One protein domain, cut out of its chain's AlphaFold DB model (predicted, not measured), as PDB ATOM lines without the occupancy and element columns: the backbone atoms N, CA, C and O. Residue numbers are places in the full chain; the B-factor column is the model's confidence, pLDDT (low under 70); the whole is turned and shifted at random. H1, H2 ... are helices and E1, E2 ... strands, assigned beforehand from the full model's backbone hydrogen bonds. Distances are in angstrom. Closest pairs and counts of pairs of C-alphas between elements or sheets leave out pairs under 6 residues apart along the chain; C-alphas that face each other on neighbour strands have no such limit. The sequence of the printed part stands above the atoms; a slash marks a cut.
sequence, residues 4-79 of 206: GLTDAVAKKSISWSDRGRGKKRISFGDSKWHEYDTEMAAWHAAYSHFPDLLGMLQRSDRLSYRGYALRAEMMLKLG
ATOM      1  N   GLY A   4      24.189   3.360  -2.773       79.94
ATOM      2  CA  GLY A   4      24.837   4.428  -2.021       79.94
ATOM      3  C   GLY A   4      23.862   4.930  -0.967       79.94
ATOM      4  O   GLY A   4      22.694   5.166  -1.282       79.94
ATOM      5  N   LEU A   5      24.318   5.035   0.274       77.25
ATOM      6  CA  LEU A   5      23.554   5.566   1.392       77.25
ATOM      7  C   LEU A   5      24.352   6.666   2.066       77.25
ATOM      8  O   LEU A   5      25.566   6.555   2.221       77.25
ATOM      9  N   THR A   6      23.635   7.683   2.515       80.00
ATOM     10  CA  THR A   6      24.180   8.749   3.343       80.00
ATOM     11  C   THR A   6      23.280   8.880   4.556       80.00
ATOM     12  O   THR A   6      22.075   9.081   4.413       80.00
ATOM     13  N   ASP A   7      23.860   8.759   5.742       74.94
ATOM     14  CA  ASP A   7      23.235   9.215   6.974       74.94
ATOM     15  C   ASP A   7      23.629  10.673   7.185       74.94
ATOM     16  O   ASP A   7      24.778  10.991   7.506       74.94
ATOM     17  N   ALA A   8      22.664  11.561   6.955       71.50
ATOM     18  CA  ALA A   8      22.848  12.994   7.125       71.50
ATOM     19  C   ALA A   8      23.081  13.383   8.595       71.50
ATOM     20  O   ALA A   8      23.787  14.355   8.856       71.50
ATOM     21  N   VAL A   9      22.539  12.616   9.548       73.00
ATOM     22  CA  VAL A   9      22.678  12.864  10.989       73.00
ATOM     23  C   VAL A   9      24.068  12.441  11.456       73.00
ATOM     24  O   VAL A   9      24.767  13.221  12.100       73.00
ATOM     25  N   ALA A  10      24.515  11.244  11.072       68.62
ATOM     26  CA  ALA A  10      25.840  10.737  11.432       68.62
ATOM     27  C   ALA A  10      26.979  11.252  10.534       68.62
ATOM     28  O   ALA A  10      28.139  10.932  10.792       68.62
ATOM     29  N   LYS A  11      26.673  12.020   9.473       76.56
ATOM     30  CA  LYS A  11      27.624  12.477   8.437       76.56
ATOM     31  C   LYS A  11      28.465  11.338   7.846       76.56
ATOM     32  O   LYS A  11      29.638  11.512   7.523       76.56
ATOM     33  N   LYS A  12      27.867  10.156   7.714       79.31
ATOM     34  CA  LYS A  12      28.513   8.964   7.159       79.31
ATOM     35  C   LYS A  12      27.894   8.640   5.814       79.31
ATOM     36  O   LYS A  12      26.677   8.692   5.665       79.31
ATOM     37  N   SER A  13      28.716   8.240   4.853       82.00
ATOM     38  CA  SER A  13      28.230   7.661   3.606       82.00
ATOM     39  C   SER A  13      28.863   6.300   3.367       82.00
ATOM     40  O   SER A  13      30.001   6.041   3.759       82.00
ATOM     41  N   ILE A  14      28.103   5.415   2.736       82.88
ATOM     42  CA  ILE A  14      28.556   4.100   2.311       82.88
ATOM     43  C   ILE A  14      28.123   3.874   0.870       82.88
ATOM     44  O   ILE A  14      26.980   4.128   0.501       82.88
ATOM     45  N   SER A  15      29.041   3.395   0.042       85.38
ATOM     46  CA  SER A  15      28.747   2.983  -1.328       85.38
ATOM     47  C   SER A  15      29.198   1.553  -1.546       85.38
ATOM     48  O   SER A  15      30.317   1.196  -1.194       85.38
ATOM     49  N   TRP A  16      28.351   0.741  -2.163       86.56
ATOM     50  CA  TRP A  16      28.629  -0.644  -2.521       86.56
ATOM     51  C   TRP A  16      28.695  -0.783  -4.035       86.56
ATOM     52  O   TRP A  16      27.813  -0.298  -4.743       86.56
ATOM     53  N   SER A  17      29.688  -1.507  -4.548       81.38
ATOM     54  CA  SER A  17      29.818  -1.831  -5.967       81.38
ATOM     55  C   SER A  17      30.308  -3.261  -6.192       81.38
ATOM     56  O   SER A  17      31.171  -3.774  -5.487       81.38
ATOM     57  N   ASP A  18      29.757  -3.901  -7.220       73.00
ATOM     58  CA  ASP A  18      30.007  -5.298  -7.584       73.00
ATOM     59  C   ASP A  18      30.438  -5.389  -9.054       73.00
ATOM     60  O   ASP A  18      29.818  -6.063  -9.881       73.00
ATOM     61  N   ARG A  19      31.450  -4.597  -9.429       60.38
ATOM     62  CA  ARG A  19      31.986  -4.581 -10.795       60.38
ATOM     63  C   ARG A  19      32.928  -5.775 -11.013       60.38
ATOM     64  O   ARG A  19      34.139  -5.663 -10.882       60.38
ATOM     65  N   GLY A  20      32.347  -6.914 -11.385       52.38
ATOM     66  CA  GLY A  20      32.854  -7.816 -12.432       52.38
ATOM     67  C   GLY A  20      34.128  -8.647 -12.219       52.38
ATOM     68  O   GLY A  20      34.502  -9.350 -13.149       52.38
ATOM     69  N   ARG A  21      34.798  -8.633 -11.060       57.97
ATOM     70  CA  ARG A  21      35.997  -9.476 -10.812       57.97
ATOM     71  C   ARG A  21      35.887 -10.361  -9.568       57.97
ATOM     72  O   ARG A  21      36.876 -10.594  -8.885       57.97
ATOM     73  N   GLY A  22      34.675 -10.789  -9.222       64.06
ATOM     74  CA  GLY A  22      34.405 -11.630  -8.045       64.06
ATOM     75  C   GLY A  22      34.464 -10.897  -6.697       64.06
ATOM     76  O   GLY A  22      33.691 -11.231  -5.806       64.06
ATOM     77  N   LYS A  23      35.286  -9.850  -6.570       75.25
ATOM     78  CA  LYS A  23      35.433  -9.059  -5.340       75.25
ATOM     79  C   LYS A  23      34.298  -8.064  -5.112       75.25
ATOM     80  O   LYS A  23      33.809  -7.428  -6.052       75.25
ATOM     81  N   LYS A  24      33.928  -7.870  -3.844       82.12
ATOM     82  CA  LYS A  24      32.984  -6.831  -3.410       82.12
ATOM     83  C   LYS A  24      33.736  -5.571  -3.029       82.12
ATOM     84  O   LYS A  24      34.772  -5.649  -2.379       82.12
ATOM     85  N   ARG A  25      33.227  -4.412  -3.444       84.06
ATOM     86  CA  ARG A  25      33.851  -3.121  -3.155       84.06
ATOM     87  C   ARG A  25      32.927  -2.270  -2.309       84.06
ATOM     88  O   ARG A  25      31.788  -2.035  -2.712       84.06
ATOM     89  N   ILE A  26      33.436  -1.777  -1.187       84.38
ATOM     90  CA  ILE A  26      32.725  -0.838  -0.319       84.38
ATOM     91  C   ILE A  26      33.573   0.419  -0.143       84.38
ATOM     92  O   ILE A  26      34.767   0.326   0.114       84.38
ATOM     93  N   SER A  27      32.964   1.588  -0.298       83.56
ATOM     94  CA  SER A  27      33.545   2.875   0.084       83.56
ATOM     95  C   SER A  27      32.815   3.400   1.309       83.56
ATOM     96  O   SER A  27      31.588   3.305   1.364       83.56
ATOM     97  N   PHE A  28      33.553   3.992   2.242       82.88
ATOM     98  CA  PHE A  28      33.019   4.721   3.389       82.88
ATOM     99  C   PHE A  28      33.439   6.189   3.239       82.88
ATOM    100  O   PHE A  28      34.608   6.509   3.445       82.88
ATOM    101  N   GLY A  29      32.545   7.082   2.813       76.56
ATOM    102  CA  GLY A  29      32.937   8.459   2.490       76.56
ATOM    103  C   GLY A  29      33.680   8.602   1.156       76.56
ATOM    104  O   GLY A  29      33.426   7.877   0.189       76.56
ATOM    105  N   ASP A  30      34.604   9.563   1.125       61.00
ATOM    106  CA  ASP A  30      34.965  10.296  -0.091       61.00
ATOM    107  C   ASP A  30      36.126   9.755  -0.934       61.00
ATOM    108  O   ASP A  30      36.564  10.489  -1.817       61.00
ATOM    109  N   SER A  31      36.679   8.537  -0.771       57.22
ATOM    110  CA  SER A  31      37.652   8.108  -1.819       57.22
ATOM    111  C   SER A  31      38.195   6.685  -1.879       57.22
ATOM    112  O   SER A  31      38.685   6.317  -2.950       57.22
ATOM    113  N   LYS A  32      38.195   5.870  -0.819       74.88
ATOM    114  CA  LYS A  32      38.873   4.560  -0.880       74.88
ATOM    115  C   LYS A  32      37.880   3.405  -0.927       74.88
ATOM    116  O   LYS A  32      37.155   3.141   0.024       74.88
ATOM    117  N   TRP A  33      37.889   2.699  -2.056       81.88
ATOM    118  CA  TRP A  33      37.204   1.419  -2.196       81.88
ATOM    119  C   TRP A  33      38.012   0.333  -1.488       81.88
ATOM    120  O   TRP A  33      39.128   0.016  -1.895       81.88
ATOM    121  N   HIS A  34      37.422  -0.256  -0.458       84.69
ATOM    122  CA  HIS A  34      37.903  -1.466   0.187       84.69
ATOM    123  C   HIS A  34      37.398  -2.676  -0.599       84.69
ATOM    124  O   HIS A  34      36.199  -2.776  -0.876       84.69
ATOM    125  N   GLU A  35      38.308  -3.565  -0.993       87.56
ATOM    126  CA  GLU A  35      37.961  -4.816  -1.665       87.56
ATOM    127  C   GLU A  35      37.848  -5.956  -0.653       87.56
ATOM    128  O   GLU A  35      38.704  -6.108   0.215       87.56
ATOM    129  N   TYR A  36      36.818  -6.778  -0.809       86.12
ATOM    130  CA  TYR A  36      36.565  -7.964  -0.002       86.12
ATOM    131  C   TYR A  36      36.409  -9.172  -0.918       86.12
ATOM    132  O   TYR A  36      35.757  -9.084  -1.967       86.12
ATOM    133  N   ASP A  37      36.984 -10.298  -0.506       83.31
ATOM    134  CA  ASP A  37      36.962 -11.535  -1.290       83.31
ATOM    135  C   ASP A  37      35.587 -12.216  -1.271       83.31
ATOM    136  O   ASP A  37      35.201 -12.841  -2.258       83.31
ATOM    137  N   THR A  38      34.806 -12.031  -0.199       83.56
ATOM    138  CA  THR A  38      33.440 -12.563  -0.084       83.56
ATOM    139  C   THR A  38      32.408 -11.469   0.173       83.56
ATOM    140  O   THR A  38      32.697 -10.386   0.690       83.56
ATOM    141  N   GLU A  39      31.157 -11.759  -0.191       83.81
ATOM    142  CA  GLU A  39      30.021 -10.883   0.116       83.81
ATOM    143  C   GLU A  39      29.737 -10.814   1.617       83.81
ATOM    144  O   GLU A  39      29.381  -9.753   2.121       83.81
ATOM    145  N   MET A  40      29.979 -11.906   2.339       85.88
ATOM    146  CA  MET A  40      29.841 -11.969   3.792       85.88
ATOM    147  C   MET A  40      30.822 -11.022   4.499       85.88
ATOM    148  O   MET A  40      30.414 -10.220   5.339       85.88
ATOM    149  N   ALA A  41      32.106 -11.054   4.120       86.88
ATOM    150  CA  ALA A  41      33.130 -10.175   4.688       86.88
ATOM    151  C   ALA A  41      32.819  -8.693   4.425       86.88
ATOM    152  O   ALA A  41      32.970  -7.850   5.310       86.88
ATOM    153  N   ALA A  42      32.317  -8.395   3.225       87.81
ATOM    154  CA  ALA A  42      31.857  -7.065   2.861       87.81
ATOM    155  C   ALA A  42      30.680  -6.610   3.746       87.81
ATOM    156  O   ALA A  42      30.721  -5.512   4.299       87.81
ATOM    157  N   TRP A  43      29.664  -7.456   3.956       88.62
ATOM    158  CA  TRP A  43      28.535  -7.130   4.836       88.62
ATOM    159  C   TRP A  43      28.947  -6.922   6.292       88.62
ATOM    160  O   TRP A  43      28.487  -5.962   6.909       88.62
ATOM    161  N   HIS A  44      29.852  -7.746   6.827       88.88
ATOM    162  CA  HIS A  44      30.387  -7.546   8.175       88.88
ATOM    163  C   HIS A  44      31.127  -6.215   8.305       88.88
ATOM    164  O   HIS A  44      30.858  -5.456   9.233       88.88
ATOM    165  N   ALA A  45      32.014  -5.886   7.364       87.88
ATOM    166  CA  ALA A  45      32.735  -4.617   7.402       87.88
ATOM    167  C   ALA A  45      31.794  -3.410   7.276       87.88
ATOM    168  O   ALA A  45      31.952  -2.422   7.998       87.88
ATOM    169  N   ALA A  46      30.789  -3.519   6.403       86.69
ATOM    170  CA  ALA A  46      29.754  -2.512   6.228       86.69
ATOM    171  C   ALA A  46      28.970  -2.273   7.526       86.69
ATOM    172  O   ALA A  46      28.816  -1.125   7.941       86.69
ATOM    173  N   TYR A  47      28.540  -3.346   8.194       86.12
ATOM    174  CA  TYR A  47      27.817  -3.284   9.463       86.12
ATOM    175  C   TYR A  47      28.677  -2.701  10.593       86.12
ATOM    176  O   TYR A  47      28.218  -1.840  11.335       86.12
ATOM    177  N   SER A  48      29.954  -3.085  10.679       85.56
ATOM    178  CA  SER A  48      30.879  -2.542  11.683       85.56
ATOM    179  C   SER A  48      31.103  -1.033  11.534       85.56
ATOM    180  O   SER A  48      31.214  -0.324  12.530       85.56
ATOM    181  N   HIS A  49      31.169  -0.517  10.303       81.44
ATOM    182  CA  HIS A  49      31.331   0.924  10.058       81.44
ATOM    183  C   HIS A  49      30.012   1.697  10.199       81.44
ATOM    184  O   HIS A  49      30.004   2.884  10.568       81.44
ATOM    185  N   PHE A  50      28.899   1.021   9.912       83.31
ATOM    186  CA  PHE A  50      27.569   1.598   9.832       83.31
ATOM    187  C   PHE A  50      26.514   0.644  10.445       83.31
ATOM    188  O   PHE A  50      25.841  -0.094   9.723       83.31
ATOM    189  N   PRO A  51      26.346   0.648  11.782       83.56
ATOM    190  CA  PRO A  51      25.517  -0.346  12.478       83.56
ATOM    191  C   PRO A  51      24.017  -0.341  12.127       83.56
ATOM    192  O   PRO A  51      23.381  -1.388  12.188       83.56
ATOM    193  N   ASP A  52      23.440   0.791  11.700       84.50
ATOM    194  CA  ASP A  52      22.034   0.868  11.238       84.50
ATOM    195  C   ASP A  52      21.882   0.615   9.721       84.50
ATOM    196  O   ASP A  52      20.874   0.961   9.106       84.50
ATOM    197  N   LEU A  53      22.881   0.005   9.070       86.00
ATOM    198  CA  LEU A  53      22.876  -0.183   7.612       86.00
ATOM    199  C   LEU A  53      21.648  -0.958   7.141       86.00
ATOM    200  O   LEU A  53      20.970  -0.552   6.197       86.00
ATOM    201  N   LEU A  54      21.365  -2.078   7.807       86.56
ATOM    202  CA  LEU A  54      20.238  -2.933   7.452       86.56
ATOM    203  C   LEU A  54      18.914  -2.213   7.687       86.56
ATOM    204  O   LEU A  54      18.059  -2.245   6.807       86.56
ATOM    205  N   GLY A  55      18.775  -1.502   8.809       86.62
ATOM    206  CA  GLY A  55      17.574  -0.734   9.119       86.62
ATOM    207  C   GLY A  55      17.310   0.361   8.085       86.62
ATOM    208  O   GLY A  55      16.192   0.492   7.589       86.62
ATOM    209  N   MET A  56      18.341   1.100   7.673       85.75
ATOM    210  CA  MET A  56      18.214   2.113   6.621       85.75
ATOM    211  C   MET A  56      17.863   1.515   5.255       85.75
ATOM    212  O   MET A  56      17.035   2.073   4.534       85.75
ATOM    213  N   LEU A  57      18.448   0.370   4.894       81.38
ATOM    214  CA  LEU A  57      18.100  -0.336   3.660       81.38
ATOM    215  C   LEU A  57      16.656  -0.870   3.696       81.38
ATOM    216  O   LEU A  57      15.941  -0.740   2.702       81.38
ATOM    217  N   GLN A  58      16.210  -1.419   4.832       82.25
ATOM    218  CA  GLN A  58      14.846  -1.924   5.051       82.25
ATOM    219  C   GLN A  58      13.791  -0.811   4.988       82.25
ATOM    220  O   GLN A  58      12.703  -1.030   4.458       82.25
ATOM    221  N   ARG A  59      14.110   0.388   5.487       83.81
ATOM    222  CA  ARG A  59      13.213   1.557   5.462       83.81
ATOM    223  C   ARG A  59      13.285   2.361   4.159       83.81
ATOM    224  O   ARG A  59      12.588   3.357   4.023       83.81
ATOM    225  N   SER A  60      14.120   1.959   3.200       76.25
ATOM    226  CA  SER A  60      14.271   2.685   1.938       76.25
ATOM    227  C   SER A  60      13.050   2.523   1.027       76.25
ATOM    228  O   SER A  60      12.597   1.406   0.757       76.25
ATOM    229  N   ASP A  61      12.606   3.624   0.416       72.81
ATOM    230  CA  ASP A  61      11.566   3.603  -0.623       72.81
ATOM    231  C   ASP A  61      11.966   2.730  -1.827       72.81
ATOM    232  O   ASP A  61      11.125   2.134  -2.512       72.81
ATOM    233  N   ARG A  62      13.276   2.563  -2.056       64.38
ATOM    234  CA  ARG A  62      13.817   1.716  -3.122       64.38
ATOM    235  C   ARG A  62      13.690   0.245  -2.749       64.38
ATOM    236  O   ARG A  62      14.411  -0.279  -1.904       64.38
ATOM    237  N   LEU A  63      12.842  -0.468  -3.484       62.78
ATOM    238  CA  LEU A  63      12.642  -1.908  -3.317       62.78
ATOM    239  C   LEU A  63      13.946  -2.730  -3.483       62.78
ATOM    240  O   LEU A  63      14.081  -3.786  -2.878       62.78
ATOM    241  N   SER A  64      14.943  -2.247  -4.237       62.50
ATOM    242  CA  SER A  64      16.265  -2.906  -4.345       62.50
ATOM    243  C   SER A  64      17.015  -2.883  -3.039       62.50
ATOM    244  O   SER A  64      17.674  -3.860  -2.711       62.50
ATOM    245  N   TYR A  65      16.931  -1.771  -2.317       73.94
ATOM    246  CA  TYR A  65      17.664  -1.579  -1.077       73.94
ATOM    247  C   TYR A  65      17.062  -2.478  -0.006       73.94
ATOM    248  O   TYR A  65      17.797  -3.224   0.630       73.94
ATOM    249  N   ARG A  66      15.728  -2.550   0.054       68.94
ATOM    250  CA  ARG A  66      15.005  -3.514   0.891       68.94
ATOM    251  C   ARG A  66      15.396  -4.963   0.591       68.94
ATOM    252  O   ARG A  66      15.695  -5.718   1.511       68.94
ATOM    253  N   GLY A  67      15.490  -5.333  -0.688       68.31
ATOM    254  CA  GLY A  67      15.965  -6.660  -1.098       68.31
ATOM    255  C   GLY A  67      17.424  -6.941  -0.712       68.31
ATOM    256  O   GLY A  67      17.751  -8.060  -0.320       68.31
ATOM    257  N   TYR A  68      18.306  -5.938  -0.781       78.12
ATOM    258  CA  TYR A  68      19.687  -6.063  -0.300       78.12
ATOM    259  C   TYR A  68      19.743  -6.239   1.216       78.12
ATOM    260  O   TYR A  68      20.526  -7.059   1.683       78.12
ATOM    261  N   ALA A  69      18.887  -5.538   1.961       80.44
ATOM    262  CA  ALA A  69      18.785  -5.671   3.408       80.44
ATOM    263  C   ALA A  69      18.378  -7.089   3.819       80.44
ATOM    264  O   ALA A  69      19.054  -7.697   4.640       80.44
ATOM    265  N   LEU A  70      17.328  -7.637   3.193       78.88
ATOM    266  CA  LEU A  70      16.872  -9.003   3.455       78.88
ATOM    267  C   LEU A  70      17.973 -10.022   3.141       78.88
ATOM    268  O   LEU A  70      18.267 -10.890   3.956       78.88
ATOM    269  N   ARG A  71      18.639  -9.888   1.988       79.69
ATOM    270  CA  ARG A  71      19.766 -10.757   1.616       79.69
ATOM    271  C   ARG A  71      20.889 -10.698   2.650       79.69
ATOM    272  O   ARG A  71      21.383 -11.743   3.057       79.69
ATOM    273  N   ALA A  72      21.285  -9.497   3.058       83.62
ATOM    274  CA  ALA A  72      22.331  -9.293   4.049       83.62
ATOM    275  C   ALA A  72      21.939  -9.878   5.411       83.62
ATOM    276  O   ALA A  72      22.731 -10.579   6.027       83.62
ATOM    277  N   GLU A  73      20.701  -9.655   5.849       84.75
ATOM    278  CA  GLU A  73      20.156 -10.212   7.085       84.75
ATOM    279  C   GLU A  73      20.168 -11.746   7.064       84.75
ATOM    280  O   GLU A  73      20.630 -12.368   8.018       84.75
ATOM    281  N   MET A  74      19.734 -12.362   5.961       80.00
ATOM    282  CA  MET A  74      19.793 -13.815   5.786       80.00
ATOM    283  C   MET A  74      21.234 -14.329   5.802       80.00
ATOM    284  O   MET A  74      21.514 -15.309   6.484       80.00
ATOM    285  N   MET A  75      22.157 -13.667   5.096       83.06
ATOM    286  CA  MET A  75      23.576 -14.039   5.095       83.06
ATOM    287  C   MET A  75      24.172 -13.978   6.504       83.06
ATOM    288  O   MET A  75      24.772 -14.951   6.951       83.06
ATOM    289  N   LEU A  76      23.954 -12.874   7.222       84.44
ATOM    290  CA  LEU A  76      24.502 -12.654   8.561       84.44
ATOM    291  C   LEU A  76      23.896 -13.602   9.608       84.44
ATOM    292  O   LEU A  76      24.613 -14.032  10.507       84.44
ATOM    293  N   LYS A  77      22.608 -13.957   9.495       84.81
ATOM    294  CA  LYS A  77      21.945 -14.905  10.412       84.81
ATOM    295  C   LYS A  77      22.302 -16.365  10.135       84.81
ATOM    296  O   LYS A  77      22.467 -17.137  11.074       84.81
ATOM    297  N   LEU A  78      22.360 -16.763   8.864       81.38
ATOM    298  CA  LEU A  78      22.538 -18.167   8.474       81.38
ATOM    299  C   LEU A  78      24.013 -18.574   8.391       81.38
ATOM    300  O   LEU A  78      24.326 -19.752   8.547       81.38
ATOM    301  N   GLY A  79      24.917 -17.622   8.156       81.81
ATOM    302  CA  GLY A  79      26.293 -17.920   7.781       81.81
ATOM    303  C   GLY A  79      26.437 -18.167   6.276       81.81
ATOM    304  O   GLY A  79      25.474 -18.501   5.582       81.81
TER     305      GLY A  79
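This is residues 4 to 79 of the 206 residues of an uncharacterized protein of Burkholderia ubonensis (UniProt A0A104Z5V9). A small twisted sheet of four strands, E1 to E4, has helix H1 lying lengthwise over one face and its other face bare. Beyond H1, on the side away from the sheet, the long helix H3 crosses it and packs on both H1 and the short helix H2, which only grazes the sheet near E1. The printed part has 76 residues, with four named strands followed by three named helices; the sheet's order is E1 - E2 - E3 - E4, all antiparallel, and the class is mixed, helices and strands. The whole is compact, with a radius of gyration of the C-alphas of 11.9 A and spans of 32 by 31 by 21 A.

Find C-alpha 4 at (24.837, 4.428, -2.021), where E1 begins and runs through residues 4 to 7, 10.3 A long. E2, residues 12 to 17, is the longest strand at 17.0 A; E3, residues 24 to 28, covers 13.4 A, and E4, residues 33 to 36, covers 9.7 A. From C-alpha 39 at (30.021, -10.883, 0.116), H1 takes residues 39 to 49, 15.5 A long. H2 holds residues 53 to 58, 8.6 A long. H3, residues 63 to 78, spans 22.4 A and ends at C-alpha 78 at (22.538, -18.167, 8.474).

Start with the sheet, a meander in which each strand is the antiparallel neighbour of the one before; E1 and E4 are its edge strands. Look for N 5 and O 14 at 2.8 A between E1 and E2, N 17 and O 25 at 2.8 A between E2 and E3, and N 26 and O 34 at 3.0 A between E3 and E4. These three pairs of strands are hairpins. With H1 on one face of this sheet, there are two layers, helix over strands; H1's height over the sheet is 8.7 A. H1 lies over E3 and runs along the strands, at 3 degrees to E3 on the local plane. H2 only grazes the sheet, with its residues 53 to 57. H1 and H2 only just touch, with 3 pairs of C-alphas within 8 A, only at the corner by their link; the closest C-alphas are those of Tyr 47 and Leu 53, 6.1 A apart. H3 touches H1 with residues 72 to 76 alone, about perpendicular at 80 degrees; the closest C-alphas, of Trp 43 and Ala 72, are 6.6 A apart. H2 and H3 touch at a steep tilt of 54 degrees, opposite ways, closest at the C-alphas of Gln 58 and Arg 66, 4.5 A. H3 is not on the sheet. In H1, H2 and H3 every O i to N i+4 pair is within hydrogen-bond range.

The two C-alphas farthest apart are those of Val 9 and Arg 21, 33.9 A. The printed part has no cut and no long link. The mean pLDDT of the printed part is 79.0; look for values under 70 at residue 10 and residues 19 to 22, 30 to 31, 62 to 64 and 66 to 67.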